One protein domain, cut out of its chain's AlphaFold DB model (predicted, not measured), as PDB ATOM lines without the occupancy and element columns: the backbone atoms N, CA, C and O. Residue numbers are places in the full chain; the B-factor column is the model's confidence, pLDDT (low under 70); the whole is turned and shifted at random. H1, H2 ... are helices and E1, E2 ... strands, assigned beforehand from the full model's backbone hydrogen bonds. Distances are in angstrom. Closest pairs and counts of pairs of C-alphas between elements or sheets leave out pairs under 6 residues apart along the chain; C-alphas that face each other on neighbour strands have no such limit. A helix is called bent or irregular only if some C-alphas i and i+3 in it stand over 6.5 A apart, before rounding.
ATOM      1  N   PRO A 154       0.847 -24.269  -6.964       88.31
ATOM      2  CA  PRO A 154       1.775 -24.782  -7.973       88.31
ATOM      3  C   PRO A 154       2.202 -26.223  -7.676       88.31
ATOM      4  O   PRO A 154       2.656 -26.520  -6.566       88.31
ATOM      5  N   LEU A 155       2.138 -27.108  -8.674       88.50
ATOM      6  CA  LEU A 155       2.528 -28.515  -8.524       88.50
ATOM      7  C   LEU A 155       4.009 -28.660  -8.150       88.50
ATOM      8  O   LEU A 155       4.354 -29.485  -7.307       88.50
ATOM      9  N   MET A 156       4.873 -27.821  -8.733       83.56
ATOM     10  CA  MET A 156       6.307 -27.785  -8.428       83.56
ATOM     11  C   MET A 156       6.580 -27.586  -6.930       83.56
ATOM     12  O   MET A 156       7.410 -28.280  -6.352       83.56
ATOM     13  N   ASN A 157       5.838 -26.690  -6.275       82.94
ATOM     14  CA  ASN A 157       6.074 -26.356  -4.869       82.94
ATOM     15  C   ASN A 157       5.631 -27.493  -3.937       82.94
ATOM     16  O   ASN A 157       6.278 -27.736  -2.922       82.94
ATOM     17  N   VAL A 158       4.596 -28.246  -4.322       85.75
ATOM     18  CA  VAL A 158       4.208 -29.503  -3.663       85.75
ATOM     19  C   VAL A 158       5.290 -30.571  -3.870       85.75
ATOM     20  O   VAL A 158       5.749 -31.188  -2.914       85.75
ATOM     21  N   PHE A 159       5.764 -30.758  -5.104       83.88
ATOM     22  CA  PHE A 159       6.764 -31.780  -5.429       83.88
ATOM     23  C   PHE A 159       8.127 -31.536  -4.746       83.88
ATOM     24  O   PHE A 159       8.752 -32.483  -4.266       83.88
ATOM     25  N   LEU A 160       8.545 -30.272  -4.620       82.12
ATOM     26  CA  LEU A 160       9.722 -29.858  -3.844       82.12
ATOM     27  C   LEU A 160       9.560 -30.128  -2.339       82.12
ATOM     28  O   LEU A 160      10.506 -30.589  -1.705       82.12
ATOM     29  N   GLN A 161       8.374 -29.882  -1.767       83.25
ATOM     30  CA  GLN A 161       8.097 -30.141  -0.344       83.25
ATOM     31  C   GLN A 161       8.140 -31.638   0.000       83.25
ATOM     32  O   GLN A 161       8.643 -32.002   1.059       83.25
ATOM     33  N   HIS A 162       7.696 -32.513  -0.906       82.25
ATOM     34  CA  HIS A 162       7.790 -33.972  -0.746       82.25
ATOM     35  C   HIS A 162       9.124 -34.549  -1.266       82.25
ATOM     36  O   HIS A 162       9.153 -35.645  -1.833       82.25
ATOM     37  N   MET A 163      10.224 -33.801  -1.096       74.06
ATOM     38  CA  MET A 163      11.611 -34.213  -1.377       74.06
ATOM     39  C   MET A 163      11.844 -34.810  -2.779       74.06
ATOM     40  O   MET A 163      12.753 -35.617  -2.971       74.06
ATOM     41  N   LEU A 164      11.039 -34.404  -3.771       76.81
ATOM     42  CA  LEU A 164      11.059 -34.931  -5.140       76.81
ATOM     43  C   LEU A 164      10.821 -36.462  -5.217       76.81
ATOM     44  O   LEU A 164      11.475 -37.160  -5.989       76.81
ATOM     45  N   SER A 165       9.899 -37.002  -4.411       84.88
ATOM     46  CA  SER A 165       9.611 -38.449  -4.321       84.88
ATOM     47  C   SER A 165       9.369 -39.140  -5.690       84.88
ATOM     48  O   SER A 165       8.443 -38.745  -6.412       84.88
ATOM     49  N   PRO A 166      10.103 -40.226  -6.039       84.81
ATOM     50  CA  PRO A 166       9.913 -40.978  -7.291       84.81
ATOM     51  C   PRO A 166       8.492 -41.542  -7.457       84.81
ATOM     52  O   PRO A 166       7.909 -41.549  -8.548       84.81
ATOM     53  N   THR A 167       7.904 -41.988  -6.347       89.06
ATOM     54  CA  THR A 167       6.534 -42.507  -6.277       89.06
ATOM     55  C   THR A 167       5.514 -41.403  -6.558       89.06
ATOM     56  O   THR A 167       4.570 -41.605  -7.325       89.06
ATOM     57  N   LEU A 168       5.724 -40.206  -6.001       89.75
ATOM     58  CA  LEU A 168       4.837 -39.063  -6.222       89.75
ATOM     59  C   LEU A 168       4.968 -38.507  -7.654       89.75
ATOM     60  O   LEU A 168       3.959 -38.168  -8.273       89.75
ATOM     61  N   PHE A 169       6.177 -38.506  -8.227       88.00
ATOM     62  CA  PHE A 169       6.405 -38.206  -9.649       88.00
ATOM     63  C   PHE A 169       5.611 -39.158 -10.556       88.00
ATOM     64  O   PHE A 169       4.902 -38.721 -11.464       88.00
ATOM     65  N   THR A 170       5.674 -40.461 -10.264       88.62
ATOM     66  CA  THR A 170       4.928 -41.510 -10.979       88.62
ATOM     67  C   THR A 170       3.419 -41.280 -10.912       88.62
ATOM     68  O   THR A 170       2.730 -41.373 -11.932       88.62
ATOM     69  N   TYR A 171       2.907 -40.916  -9.735       91.00
ATOM     70  CA  TYR A 171       1.507 -40.552  -9.534       91.00
ATOM     71  C   TYR A 171       1.090 -39.319 -10.350       91.00
ATOM     72  O   TYR A 171       0.084 -39.382 -11.060       91.00
ATOM     73  N   PHE A 172       1.865 -38.229 -10.346       89.56
ATOM     74  CA  PHE A 172       1.533 -37.052 -11.158       89.56
ATOM     75  C   PHE A 172       1.623 -37.329 -12.668       89.56
ATOM     76  O   PHE A 172       0.770 -36.853 -13.419       89.56
ATOM     77  N   GLN A 173       2.575 -38.153 -13.122       86.62
ATOM     78  CA  GLN A 173       2.644 -38.585 -14.522       86.62
ATOM     79  C   GLN A 173       1.412 -39.411 -14.931       86.62
ATOM     80  O   GLN A 173       0.864 -39.213 -16.017       86.62
ATOM     81  N   HIS A 174       0.934 -40.297 -14.051       86.50
ATOM     82  CA  HIS A 174      -0.308 -41.038 -14.268       86.50
ATOM     83  C   HIS A 174      -1.528 -40.105 -14.332       86.50
ATOM     84  O   HIS A 174      -2.289 -40.178 -15.297       86.50
ATOM     85  N   GLN A 175      -1.690 -39.195 -13.362       86.44
ATOM     86  CA  GLN A 175      -2.795 -38.224 -13.344       86.44
ATOM     87  C   GLN A 175      -2.823 -37.361 -14.614       86.44
ATOM     88  O   GLN A 175      -3.897 -37.127 -15.169       86.44
ATOM     89  N   LEU A 176      -1.658 -36.927 -15.108       85.00
ATOM     90  CA  LEU A 176      -1.537 -36.138 -16.337       85.00
ATOM     91  C   LEU A 176      -2.073 -36.888 -17.569       85.00
ATOM     92  O   LEU A 176      -2.856 -36.324 -18.340       85.00
ATOM     93  N   GLY A 177      -1.663 -38.150 -17.742       79.44
ATOM     94  CA  GLY A 177      -2.108 -39.009 -18.843       79.44
ATOM     95  C   GLY A 177      -3.589 -39.377 -18.736       79.44
ATOM     96  O   GLY A 177      -4.340 -39.189 -19.692       79.44
ATOM     97  N   ALA A 178      -4.038 -39.814 -17.554       79.31
ATOM     98  CA  ALA A 178      -5.425 -40.205 -17.294       79.31
ATOM     99  C   ALA A 178      -6.419 -39.051 -17.528       79.31
ATOM    100  O   ALA A 178      -7.496 -39.259 -18.087       79.31
ATOM    101  N   ARG A 179      -6.041 -37.820 -17.157       77.94
ATOM    102  CA  ARG A 179      -6.831 -36.602 -17.407       77.94
ATOM    103  C   ARG A 179      -6.675 -36.030 -18.819       77.94
ATOM    104  O   ARG A 179      -7.455 -35.156 -19.182       77.94
ATOM    105  N   GLN A 180      -5.705 -36.495 -19.610       75.94
ATOM    106  CA  GLN A 180      -5.385 -35.982 -20.953       75.94
ATOM    107  C   GLN A 180      -5.112 -34.462 -20.985       75.94
ATOM    108  O   GLN A 180      -5.523 -33.766 -21.912       75.94
ATOM    109  N   ILE A 181      -4.424 -33.930 -19.966       75.94
ATOM    110  CA  ILE A 181      -4.204 -32.475 -19.811       75.94
ATOM    111  C   ILE A 181      -3.336 -31.905 -20.948       75.94
ATOM    112  O   ILE A 181      -3.543 -30.775 -21.387       75.94
ATOM    113  N   ALA A 182      -2.379 -32.696 -21.440       70.94
ATOM    114  CA  ALA A 182      -1.512 -32.362 -22.562       70.94
ATOM    115  C   ALA A 182      -1.224 -33.605 -23.417       70.94
ATOM    116  O   ALA A 182      -1.152 -34.721 -22.904       70.94
ATOM    117  N   LYS A 183      -1.019 -33.402 -24.723       65.81
ATOM    118  CA  LYS A 183      -0.627 -34.446 -25.687       65.81
ATOM    119  C   LYS A 183       0.887 -34.409 -25.947       65.81
ATOM    120  O   LYS A 183       1.306 -34.157 -27.072       65.81
ATOM    121  N   GLY A 184       1.704 -34.607 -24.909       70.38
ATOM    122  CA  GLY A 184       3.169 -34.585 -25.026       70.38
ATOM    123  C   GLY A 184       3.902 -34.296 -23.714       70.38
ATOM    124  O   GLY A 184       3.385 -34.577 -22.632       70.38
ATOM    125  N   GLU A 185       5.108 -33.734 -23.833       72.31
ATOM    126  CA  GLU A 185       5.851 -33.110 -22.729       72.31
ATOM    127  C   GLU A 185       5.079 -31.886 -22.190       72.31
ATOM    128  O   GLU A 185       4.600 -31.062 -22.970       72.31
ATOM    129  N   ILE A 186       4.981 -31.745 -20.864       79.69
ATOM    130  CA  ILE A 186       4.557 -30.507 -20.186       79.69
ATOM    131  C   ILE A 186       5.508 -30.205 -19.024       79.69
ATOM    132  O   ILE A 186       5.959 -31.123 -18.331       79.69
ATOM    133  N   ASN A 187       5.821 -28.931 -18.788       80.12
ATOM    134  CA  ASN A 187       6.656 -28.536 -17.655       80.12
ATOM    135  C   ASN A 187       5.810 -28.514 -16.367       80.12
ATOM    136  O   ASN A 187       4.712 -27.960 -16.353       80.12
ATOM    137  N   MET A 188       6.315 -29.073 -15.262       83.19
ATOM    138  CA  MET A 188       5.644 -29.012 -13.953       83.19
ATOM    139  C   MET A 188       5.363 -27.578 -13.464       83.19
ATOM    140  O   MET A 188       4.455 -27.395 -12.657       83.19
ATOM    141  N   GLY A 189       6.089 -26.565 -13.951       82.38
ATOM    142  CA  GLY A 189       5.793 -25.148 -13.687       82.38
ATOM    143  C   GLY A 189       4.511 -24.629 -14.350       82.38
ATOM    144  O   GLY A 189       3.975 -23.620 -13.913       82.38
ATOM    145  N   GLU A 190       3.987 -25.315 -15.372       85.69
ATOM    146  CA  GLU A 190       2.670 -25.036 -15.973       85.69
ATOM    147  C   GLU A 190       1.529 -25.791 -15.265       85.69
ATOM    148  O   GLU A 190       0.368 -25.672 -15.662       85.69
ATOM    149  N   LEU A 191       1.834 -26.616 -14.256       89.94
ATOM    150  CA  LEU A 191       0.860 -27.470 -13.582       89.94
ATOM    151  C   LEU A 191       0.498 -26.948 -12.194       89.94
ATOM    152  O   LEU A 191       1.345 -26.582 -11.379       89.94
ATOM    153  N   TRP A 192      -0.800 -26.983 -11.928       90.31
ATOM    154  CA  TRP A 192      -1.441 -26.488 -10.722       90.31
ATOM    155  C   TRP A 192      -2.344 -27.578 -10.153       90.31
ATOM    156  O   TRP A 192      -2.895 -28.393 -10.898       90.31
ATOM    157  N   ILE A 193      -2.487 -27.609  -8.831       90.38
ATOM    158  CA  ILE A 193      -3.244 -28.641  -8.126       90.38
ATOM    159  C   ILE A 193      -4.277 -28.039  -7.175       90.38
ATOM    160  O   ILE A 193      -3.996 -27.075  -6.460       90.38
ATOM    161  N   ASP A 194      -5.471 -28.630  -7.157       87.69
ATOM    162  CA  ASP A 194      -6.479 -28.365  -6.133       87.69
ATOM    163  C   ASP A 194      -6.097 -29.108  -4.838       87.69
ATOM    164  O   ASP A 194      -6.129 -30.342  -4.820       87.69
ATOM    165  N   PRO A 195      -5.770 -28.408  -3.735       82.25
ATOM    166  CA  PRO A 195      -5.403 -29.061  -2.481       82.25
ATOM    167  C   PRO A 195      -6.559 -29.851  -1.843       82.25
ATOM    168  O   PRO A 195      -6.303 -30.721  -1.008       82.25
ATOM    169  N   LYS A 196      -7.820 -29.578  -2.214       80.00
ATOM    170  CA  LYS A 196      -9.019 -30.222  -1.654       80.00
ATOM    171  C   LYS A 196      -9.348 -31.534  -2.377       80.00
ATOM    172  O   LYS A 196      -9.641 -32.521  -1.706       80.00
ATOM    173  N   THR A 197      -9.264 -31.578  -3.713       83.19
ATOM    174  CA  THR A 197      -9.576 -32.787  -4.516       83.19
ATOM    175  C   THR A 197      -8.367 -33.525  -5.096       83.19
ATOM    176  O   THR A 197      -8.541 -34.591  -5.682       83.19
ATOM    177  N   GLY A 198      -7.156 -32.967  -4.999       86.12
ATOM    178  CA  GLY A 198      -5.955 -33.500  -5.655       86.12
ATOM    179  C   GLY A 198      -5.963 -33.379  -7.188       86.12
ATOM    180  O   GLY A 198      -5.105 -33.955  -7.857       86.12
ATOM    181  N   GLY A 199      -6.945 -32.681  -7.770       87.56
ATOM    182  CA  GLY A 199      -7.077 -32.534  -9.217       87.56
ATOM    183  C   GLY A 199      -5.948 -31.708  -9.828       87.56
ATOM    184  O   GLY A 199      -5.664 -30.614  -9.349       87.56
ATOM    185  N   LEU A 200      -5.336 -32.220 -10.901       89.19
ATOM    186  CA  LEU A 200      -4.348 -31.489 -11.700       89.19
ATOM    187  C   LEU A 200      -5.013 -30.657 -12.804       89.19
ATOM    188  O   LEU A 200      -5.942 -31.122 -13.475       89.19
ATOM    189  N   TYR A 201      -4.461 -29.466 -13.028       87.50
ATOM    190  CA  TYR A 201      -4.873 -28.484 -14.029       87.50
ATOM    191  C   TYR A 201      -3.638 -27.873 -14.706       87.50
ATOM    192  O   TYR A 201      -2.628 -27.636 -14.042       87.50
ATOM    193  N   LYS A 202      -3.711 -27.556 -16.004       87.25
ATOM    194  CA  LYS A 202      -2.755 -26.637 -16.641       87.25
ATOM    195  C   LYS A 202      -3.133 -25.191 -16.309       87.25
ATOM    196  O   LYS A 202      -4.298 -24.820 -16.453       87.25
ATOM    197  N   GLY A 203      -2.148 -24.389 -15.923       86.25
ATOM    198  CA  GLY A 203      -2.269 -22.961 -15.627       86.25
ATOM    199  C   GLY A 203      -1.055 -22.158 -16.106       86.25
ATOM    200  O   GLY A 203      -0.263 -22.679 -16.898       86.25
ATOM    201  N   PRO A 204      -0.932 -20.880 -15.704       83.25
ATOM    202  CA  PRO A 204       0.184 -20.020 -16.102       83.25
ATOM    203  C   PRO A 204       1.518 -20.573 -15.589       83.25
ATOM    204  O   PRO A 204       1.556 -21.308 -14.599       83.25
ATOM    205  N   TYR A 205       2.612 -20.239 -16.272       81.44
ATOM    206  CA  TYR A 205       3.930 -20.779 -15.937       81.44
ATOM    207  C   TYR A 205       4.537 -20.086 -14.713       81.44
ATOM    208  O   TYR A 205       4.858 -18.899 -14.767       81.44
ATOM    209  N   LEU A 206       4.768 -20.842 -13.638       76.19
ATOM    210  CA  LEU A 206       5.604 -20.399 -12.527       76.19
ATOM    211  C   LEU A 206       7.076 -20.721 -12.822       76.19
ATOM    212  O   LEU A 206       7.454 -21.890 -12.921       76.19
ATOM    213  N   GLN A 207       7.914 -19.687 -12.910       68.56
ATOM    214  CA  GLN A 207       9.365 -19.854 -12.928       68.56
ATOM    215  C   GLN A 207       9.868 -20.260 -11.535       68.56
ATOM    216  O   GLN A 207       9.425 -19.734 -10.519       68.56
ATOM    217  N   PHE A 208      10.815 -21.193 -11.493       67.44
ATOM    218  CA  PHE A 208      11.448 -21.688 -10.272       67.44
ATOM    219  C   PHE A 208      12.972 -21.711 -10.440       67.44
ATOM    220  O   PHE A 208      13.481 -21.843 -11.551       67.44
ATOM    221  N   SER A 209      13.713 -21.598  -9.337       53.00
ATOM    222  CA  SER A 209      15.181 -21.465  -9.326       53.00
ATOM    223  C   SER A 209      15.956 -22.756  -9.637       53.00
ATOM    224  O   SER A 209      17.184 -22.742  -9.692       53.00
ATOM    225  N   SER A 210      15.271 -23.884  -9.852       53.75
ATOM    226  CA  SER A 210      15.925 -25.132 -10.250       53.75
ATOM    227  C   SER A 210      16.326 -25.102 -11.723       53.75
ATOM    228  O   SER A 210      15.482 -24.953 -12.603       53.75
ATOM    229  N   THR A 211      17.597 -25.382 -12.005       47.00
ATOM    230  CA  THR A 211      18.120 -25.621 -13.363       47.00
ATOM    231  C   THR A 211      17.553 -26.886 -14.028       47.00
ATOM    232  O   THR A 211      17.855 -27.171 -15.187       47.00
ATOM    233  N   ARG A 212      16.717 -27.663 -13.324       54.28
ATOM    234  CA  ARG A 212      16.053 -28.865 -13.841       54.28
ATOM    235  C   ARG A 212      14.646 -28.537 -14.326       54.28
ATOM    236  O   ARG A 212      13.729 -28.378 -13.526       54.28
ATOM    237  N   ALA A 213      14.447 -28.548 -15.641       57.81
ATOM    238  CA  ALA A 213      13.108 -28.640 -16.212       57.81
ATOM    239  C   ALA A 213      12.505 -30.022 -15.888       57.81
ATOM    240  O   ALA A 213      12.773 -31.007 -16.577       57.81
ATOM    241  N   PHE A 214      11.701 -30.105 -14.825       67.19
ATOM    242  CA  PHE A 214      10.904 -31.294 -14.532       67.19
ATOM    243  C   PHE A 214       9.747 -31.379 -15.527       67.19
ATOM    244  O   PHE A 214       8.753 -30.657 -15.427       67.19
ATOM    245  N   VAL A 215       9.903 -32.265 -16.504       66.81
ATOM    246  CA  VAL A 215       8.912 -32.525 -17.545       66.81
ATOM    247  C   VAL A 215       8.140 -33.795 -17.208       66.81
ATOM    248  O   VAL A 215       8.738 -34.849 -16.989       66.81
ATOM    249  N   LEU A 216       6.811 -33.700 -17.203       71.75
ATOM    250  CA  LEU A 216       5.925 -34.860 -17.157       71.75
ATOM    251  C   LEU A 216       5.480 -35.236 -18.572       71.75
ATOM    252  O   LEU A 216       5.221 -34.370 -19.410       71.75
ATOM    253  N   TRP A 217       5.347 -36.538 -18.820       66.56
ATOM    254  CA  TRP A 217       4.870 -37.066 -20.097       66.56
ATOM    255  C   TRP A 217       3.385 -37.412 -20.037       66.56
ATOM    256  O   TRP A 217       2.982 -38.352 -19.346       66.56
ATOM    257  N   GLY A 218       2.573 -36.697 -20.817       56.53
ATOM    258  CA  GLY A 218       1.175 -37.039 -21.079       56.53
ATOM    259  C   GLY A 218       1.075 -38.278 -21.969       56.53
ATOM    260  O   GLY A 218       0.784 -38.174 -23.159       56.53
ATOM    261  N   SER A 219       1.364 -39.455 -21.408       52.41
ATOM    262  CA  SER A 219       1.305 -40.720 -22.142       52.41
ATOM    263  C   SER A 219      -0.139 -41.038 -22.527       52.41
ATOM    264  O   SER A 219      -0.987 -41.259 -21.662       52.41
ATOM    265  N   GLY A 220      -0.414 -41.098 -23.832       43.44
ATOM    266  CA  GLY A 220      -1.735 -41.385 -24.405       43.44
ATOM    267  C   GLY A 220      -2.197 -42.840 -24.259       43.44
ATOM    268  O   GLY A 220      -2.931 -43.334 -25.112       43.44
ATOM    269  N   THR A 221      -1.761 -43.552 -23.218       41.25
ATOM    270  CA  THR A 221      -2.226 -44.906 -22.904       41.25
ATOM    271  C   THR A 221      -3.681 -44.853 -22.454       41.25
ATOM    272  O   THR A 221      -3.969 -44.608 -21.283       41.25
ATOM    273  N   SER A 222      -4.598 -45.095 -23.391       39.53
ATOM    274  CA  SER A 222      -6.050 -45.104 -23.200       39.53
ATOM    275  C   SER A 222      -6.543 -46.323 -22.403       39.53
ATOM    276  O   SER A 222      -7.376 -47.097 -22.873       39.53
ATOM    277  N   SER A 223      -6.023 -46.498 -21.188       39.66
ATOM    278  CA  SER A 223      -6.583 -47.408 -20.194       39.66
ATOM    279  C   SER A 223      -7.657 -46.664 -19.409       39.66
ATOM    280  O   SER A 223      -7.353 -45.858 -18.533       39.66
ATOM    281  N   ILE A 224      -8.928 -46.934 -19.715       45.78
ATOM    282  CA  ILE A 224     -10.066 -46.453 -18.917       45.78
ATOM    283  C   ILE A 224     -10.197 -47.364 -17.683       45.78
ATOM    284  O   ILE A 224     -11.168 -48.099 -17.512       45.78
ATOM    285  N   THR A 225      -9.180 -47.348 -16.818       40.41
ATOM    286  CA  THR A 225      -9.132 -48.118 -15.566       40.41
ATOM    287  C   THR A 225      -9.760 -47.337 -14.410       40.41
ATOM    288  O   THR A 225      -9.095 -46.895 -13.481       40.41
ATOM    289  N   GLY A 226     -11.088 -47.202 -14.466       45.81
ATOM    290  CA  GLY A 226     -11.923 -47.206 -13.259       45.81
ATOM    291  C   GLY A 226     -11.786 -46.055 -12.254       45.81
ATOM    292  O   GLY A 226     -11.666 -46.323 -11.066       45.81
ATOM    293  N   GLY A 227     -11.914 -44.798 -12.692       57.69
ATOM    294  CA  GLY A 227     -12.636 -43.756 -11.932       57.69
ATOM    295  C   GLY A 227     -12.198 -43.401 -10.498       57.69
ATOM    296  O   GLY A 227     -12.977 -42.754  -9.801       57.69
ATOM    297  N   LEU A 228     -11.004 -43.785 -10.034       67.75
ATOM    298  CA  LEU A 228     -10.527 -43.396  -8.706       67.75
ATOM    299  C   LEU A 228     -10.214 -41.895  -8.665       67.75
ATOM    300  O   LEU A 228      -9.348 -41.415  -9.401       67.75
ATOM    301  N   CYS A 229     -10.879 -41.169  -7.763       82.44
ATOM    302  CA  CYS A 229     -10.564 -39.773  -7.463       82.44
ATOM    303  C   CYS A 229      -9.060 -39.593  -7.182       82.44
ATOM    304  O   CYS A 229      -8.452 -40.496  -6.601       82.44
ATOM    305  N   PRO A 230      -8.451 -38.449  -7.543       87.50
ATOM    306  CA  PRO A 230      -7.078 -38.164  -7.153       87.50
ATOM    307  C   PRO A 230      -6.923 -38.202  -5.624       87.50
ATOM    308  O   PRO A 230      -7.838 -37.853  -4.877       87.50
ATOM    309  N   LEU A 231      -5.743 -38.608  -5.163       89.31
ATOM    310  CA  LEU A 231      -5.350 -38.501  -3.763       89.31
ATOM    311  C   LEU A 231      -5.209 -37.019  -3.385       89.31
ATOM    312  O   LEU A 231      -4.598 -36.248  -4.133       89.31
ATOM    313  N   SER A 232      -5.745 -36.626  -2.226       86.88
ATOM    314  CA  SER A 232      -5.587 -35.262  -1.710       86.88
ATOM    315  C   SER A 232      -4.144 -35.015  -1.259       86.88
ATOM    316  O   SER A 232      -3.396 -35.950  -0.967       86.88
ATOM    317  N   ILE A 233      -3.750 -33.743  -1.155       86.75
ATOM    318  CA  ILE A 233      -2.374 -33.368  -0.791       86.75
ATOM    319  C   ILE A 233      -1.928 -33.914   0.575       86.75
ATOM    320  O   ILE A 233      -0.745 -34.164   0.792       86.75
ATOM    321  N   GLN A 234      -2.868 -34.161   1.491       85.69
ATOM    322  CA  GLN A 234      -2.575 -34.724   2.812       85.69
ATOM    323  C   GLN A 234      -2.025 -36.158   2.727       85.69
ATOM    324  O   GLN A 234      -1.246 -36.564   3.586       85.69
ATOM    325  N   THR A 235      -2.375 -36.906   1.676       88.00
ATOM    326  CA  THR A 235      -1.897 -38.275   1.440       88.00
ATOM    327  C   THR A 235      -0.479 -38.321   0.856       88.00
ATOM    328  O   THR A 235       0.144 -39.375   0.870       88.00
ATOM    329  N   TYR A 236       0.089 -37.209   0.372       89.62
ATOM    330  CA  TYR A 236       1.382 -37.233  -0.340       89.62
ATOM    331  C   TYR A 236       2.607 -37.484   0.552       89.62
ATOM    332  O   TYR A 236       3.691 -37.746   0.039       89.62
ATOM    333  N   ASN A 237       2.430 -37.464   1.876       87.06
ATOM    334  CA  ASN A 237       3.438 -37.919   2.837       87.06
ATOM    335  C   ASN A 237       3.397 -39.439   3.091       87.06
ATOM    336  O   ASN A 237       4.306 -39.966   3.726       87.06
ATOM    337  N   ASP A 238       2.366 -40.149   2.619       90.88
ATOM    338  CA  ASP A 238       2.215 -41.597   2.777       90.88
ATOM    339  C   ASP A 238       2.546 -42.317   1.460       90.88
ATOM    340  O   ASP A 238       1.691 -42.572   0.608       90.88
ATOM    341  N   THR A 239       3.822 -42.675   1.301       90.31
ATOM    342  CA  THR A 239       4.314 -43.469   0.164       90.31
ATOM    343  C   THR A 239       3.568 -44.800   0.018       90.31
ATOM    344  O   THR A 239       3.387 -45.267  -1.108       90.31
ATOM    345  N   GLY A 240       3.092 -45.398   1.117       92.06
ATOM    346  CA  GLY A 240       2.309 -46.633   1.102       92.06
ATOM    347  C   GLY A 240       0.940 -46.432   0.457       92.06
ATOM    348  O   GLY A 240       0.572 -47.189  -0.437       92.06
ATOM    349  N   ALA A 241       0.224 -45.370   0.829       93.12
ATOM    350  CA  ALA A 241      -1.058 -45.008   0.222       93.12
ATOM    351  C   ALA A 241      -0.929 -44.615  -1.263       93.12
ATOM    352  O   ALA A 241      -1.798 -44.963  -2.068       93.12
ATOM    353  N   ILE A 242       0.159 -43.940  -1.663       92.75
ATOM    354  CA  ILE A 242       0.409 -43.652  -3.088       92.75
ATOM    355  C   ILE A 242       0.704 -44.952  -3.858       92.75
ATOM    356  O   ILE A 242       0.183 -45.132  -4.960       92.75
ATOM    357  N   LEU A 243       1.494 -45.878  -3.301       92.12
ATOM    358  CA  LEU A 243       1.777 -47.176  -3.931       92.12
ATOM    359  C   LEU A 243       0.534 -48.073  -4.011       92.12
ATOM    360  O   LEU A 243       0.320 -48.697  -5.048       92.12
ATOM    361  N   ASP A 244      -0.312 -48.096  -2.979       93.19
ATOM    362  CA  ASP A 244      -1.614 -48.773  -3.005       93.19
ATOM    363  C   ASP A 244      -2.499 -48.209  -4.127       93.19
ATOM    364  O   ASP A 244      -2.955 -48.975  -4.978       93.19
ATOM    365  N   TYR A 245      -2.655 -46.880  -4.213       92.25
ATOM    366  CA  TYR A 245      -3.388 -46.231  -5.303       92.25
ATOM    367  C   TYR A 245      -2.832 -46.634  -6.673       92.25
ATOM    368  O   TYR A 245      -3.580 -47.100  -7.532       92.25
ATOM    369  N   LEU A 246      -1.515 -46.505  -6.866       91.25
ATOM    370  CA  LEU A 246      -0.838 -46.854  -8.116       91.25
ATOM    371  C   LEU A 246      -1.044 -48.332  -8.481       91.25
ATOM    372  O   LEU A 246      -1.338 -48.620  -9.639       91.25
ATOM    373  N   SER A 247      -0.974 -49.252  -7.514       91.44
ATOM    374  CA  SER A 247      -1.177 -50.695  -7.729       91.44
ATOM    375  C   SER A 247      -2.583 -51.060  -8.221       91.44
ATOM    376  O   SER A 247      -2.762 -52.085  -8.877       91.44
ATOM    377  N   ARG A 248      -3.580 -50.207  -7.945       90.50
ATOM    378  CA  ARG A 248      -4.979 -50.387  -8.366       90.50
ATOM    379  C   ARG A 248      -5.263 -49.865  -9.777       90.50
ATOM    380  O   ARG A 248      -6.236 -50.303 -10.386       90.50
ATOM    381  N   VAL A 249      -4.449 -48.938 -10.296       87.88
ATOM    382  CA  VAL A 249      -4.682 -48.259 -11.592       87.88
ATOM    383  C   VAL A 249      -3.618 -48.544 -12.658       87.88
ATOM    384  O   VAL A 249      -3.881 -48.326 -13.843       87.88
ATOM    385  N   LEU A 250      -2.443 -49.047 -12.264       87.69
ATOM    386  CA  LEU A 250      -1.310 -49.380 -13.130       87.69
ATOM    387  C   LEU A 250      -0.763 -50.785 -12.845       87.69
ATOM    388  O   LEU A 250      -0.780 -51.276 -11.723       87.69
ATOM    389  N   SER A 251      -0.182 -51.407 -13.873       87.62
ATOM    390  CA  SER A 251       0.596 -52.637 -13.713       87.62
ATOM    391  C   SER A 251       1.959 -52.353 -13.069       87.62
ATOM    392  O   SER A 251       2.565 -51.312 -13.334       87.62
ATOM    393  N   LEU A 252       2.487 -53.302 -12.284       85.00
ATOM    394  CA  LEU A 252       3.782 -53.162 -11.598       85.00
ATOM    395  C   LEU A 252       4.937 -52.718 -12.529       85.00
ATOM    396  O   LEU A 252       5.642 -51.786 -12.145       85.00
ATOM    397  N   PRO A 253       5.110 -53.249 -13.761       82.94
ATOM    398  CA  PRO A 253       6.131 -52.744 -14.684       82.94
ATOM    399  C   PRO A 253       5.957 -51.264 -15.050       82.94
ATOM    400  O   PRO A 253       6.943 -50.574 -15.278       82.94
ATOM    401  N   THR A 254       4.724 -50.747 -15.073       83.81
ATOM    402  CA  THR A 254       4.446 -49.329 -15.363       83.81
ATOM    403  C   THR A 254       4.748 -48.437 -14.157       83.81
ATOM    404  O   THR A 254       5.268 -47.338 -14.333       83.81
ATOM    405  N   ILE A 255       4.480 -48.920 -12.937       86.50
ATOM    406  CA  ILE A 255       4.840 -48.238 -11.681       86.50
ATOM    407  C   ILE A 255       6.363 -48.175 -11.546       86.50
ATOM    408  O   ILE A 255       6.917 -47.090 -11.383       86.50
ATOM    409  N   LEU A 256       7.041 -49.318 -11.708       83.94
ATOM    410  CA  LEU A 256       8.501 -49.388 -11.741       83.94
ATOM    411  C   LEU A 256       9.052 -48.464 -12.823       83.94
ATOM    412  O   LEU A 256       9.892 -47.632 -12.511       83.94
ATOM    413  N   ARG A 257       8.539 -48.505 -14.060       80.75
ATOM    414  CA  ARG A 257       8.964 -47.581 -15.123       80.75
ATOM    415  C   ARG A 257       8.811 -46.112 -14.725       80.75
ATOM    416  O   ARG A 257       9.706 -45.337 -15.036       80.75
ATOM    417  N   GLY A 258       7.730 -45.720 -14.053       81.12
ATOM    418  CA  GLY A 258       7.578 -44.357 -13.537       81.12
ATOM    419  C   GLY A 258       8.689 -43.980 -12.554       81.12
ATOM    420  O   GLY A 258       9.348 -42.960 -12.743       81.12
ATOM    421  N   ILE A 259       8.947 -44.852 -11.575       83.81
ATOM    422  CA  ILE A 259       9.977 -44.674 -10.541       83.81
ATOM    423  C   ILE A 259      11.381 -44.631 -11.164       83.81
ATOM    424  O   ILE A 259      12.160 -43.743 -10.847       83.81
ATOM    425  N   CYS A 260      11.686 -45.524 -12.110       78.75
ATOM    426  CA  CYS A 260      12.996 -45.599 -12.764       78.75
ATOM    427  C   CYS A 260      13.276 -44.431 -13.727       78.75
ATOM    428  O   CYS A 260      14.430 -44.160 -14.043       78.75
ATOM    429  N   TRP A 261      12.229 -43.801 -14.277       73.06
ATOM    430  CA  TRP A 261      12.355 -42.653 -15.185       73.06
ATOM    431  C   TRP A 261      12.226 -41.304 -14.470       73.06
ATOM    432  O   TRP A 261      12.533 -40.271 -15.075       73.06
ATOM    433  N   TYR A 262      11.831 -41.288 -13.194       73.38
ATOM    434  CA  TYR A 262      12.066 -40.131 -12.342       73.38
ATOM    435  C   TYR A 262      13.579 -39.888 -12.235       73.38
ATOM    436  O   TYR A 262      14.361 -40.787 -11.938       73.38
TER     437      TYR A 262
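Overview. This is residues 154 to 262 of the 471 residues of an uncharacterized protein of Moniliophthora roreri (strain MCA 2997) (UniProt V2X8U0). One helix, H2, runs through the middle of a small rounded body, with H4 and H5 packed on one side of it and two tiny two-strand sheets, the hairpin E2 and E3 and the pair E1 and E4, on the other; H1 packs on E2. Two wide loops, residues 203 to 214 and 218 to 232, swing round the outside. The printed part has 109 residues, in the order H1 H2 E1 E2 E3 E4 H3 H4 H5, five named helices and four named strands; both sheets are antiparallel and the class is mixed, helices and strands. It is compact, with a radius of gyration of the C-alphas of 12.9 A and spans of 35 by 29 by 28 A.

Arrangement. Start at H1, residues 155 to 161, and go on to H2, residues 166 to 179: they are close but not clearly touching, the closest C-alphas, Phe 159 and Leu 168, being 7.6 A apart. Next look at E1, residues 185 to 187, and its antiparallel neighbour E4, residues 215 to 217, where N 186 and O 216 are 3.0 A apart. The closest C-alphas of H2 and E4, Gln 173 and Leu 216, are 5.6 A apart. E2, residues 191 to 193, and E3, residues 200 to 202, form an antiparallel hairpin, with N 192 and O 201 within hydrogen-bond range at 2.9 A. The closest C-alphas of H1 and E2, Leu 155 and Trp 192, are 5.0 A apart. H3, residues 233 to 237, is near H1. It only just touches H4, residues 239 to 249, and only at the corner, with 3 pairs of C-alphas within 8 A, the closest Thr 235 and Ala 241 at 6.9 A. H2 touches H4 with residues 167 to 171 alone, closest at C-alphas Tyr 171 and Leu 246, 6.9 A, at a shallow tilt of 34.7 degrees, only just short of steep, the same way. H2 touches H5, residues 252 to 261, closest at C-alphas Thr 170 and Gly 258, 4.7 A. Each O i to N i+4 pair is within hydrogen-bond range in H1, H2, H4 and H5; H3 has 0 of 1, and 1 of 2 O i to N i+3 pairs. H3 is only just irregular: C-alphas 234 and 237 are 6.8 A apart.

Along the chain. Find C-alpha 155 at (2.528, -28.515, -8.524), where H1 begins, 10.0 A long. From C-alpha 166 at (9.913, -40.978, -7.291) H2 runs 20.0 A. E1 and E2 are 6.9 A long, E3 7.1 A, E4 6.6 A and H3 8.2 A. H4 runs 15.6 A and H5 14.0 A, ending at C-alpha 261 at (12.355, -42.653, -15.185).

Size, cuts and confidence. The C-alphas farthest apart, Ser 209 and Gly 226, are 37.6 A apart. The printed part has no cut; the links E3 to E4 and E4 to H3 are long. Mean pLDDT of the printed part is 78.6, and it is under 70 at residue 183 and residues 207 to 215 and 217 to 228.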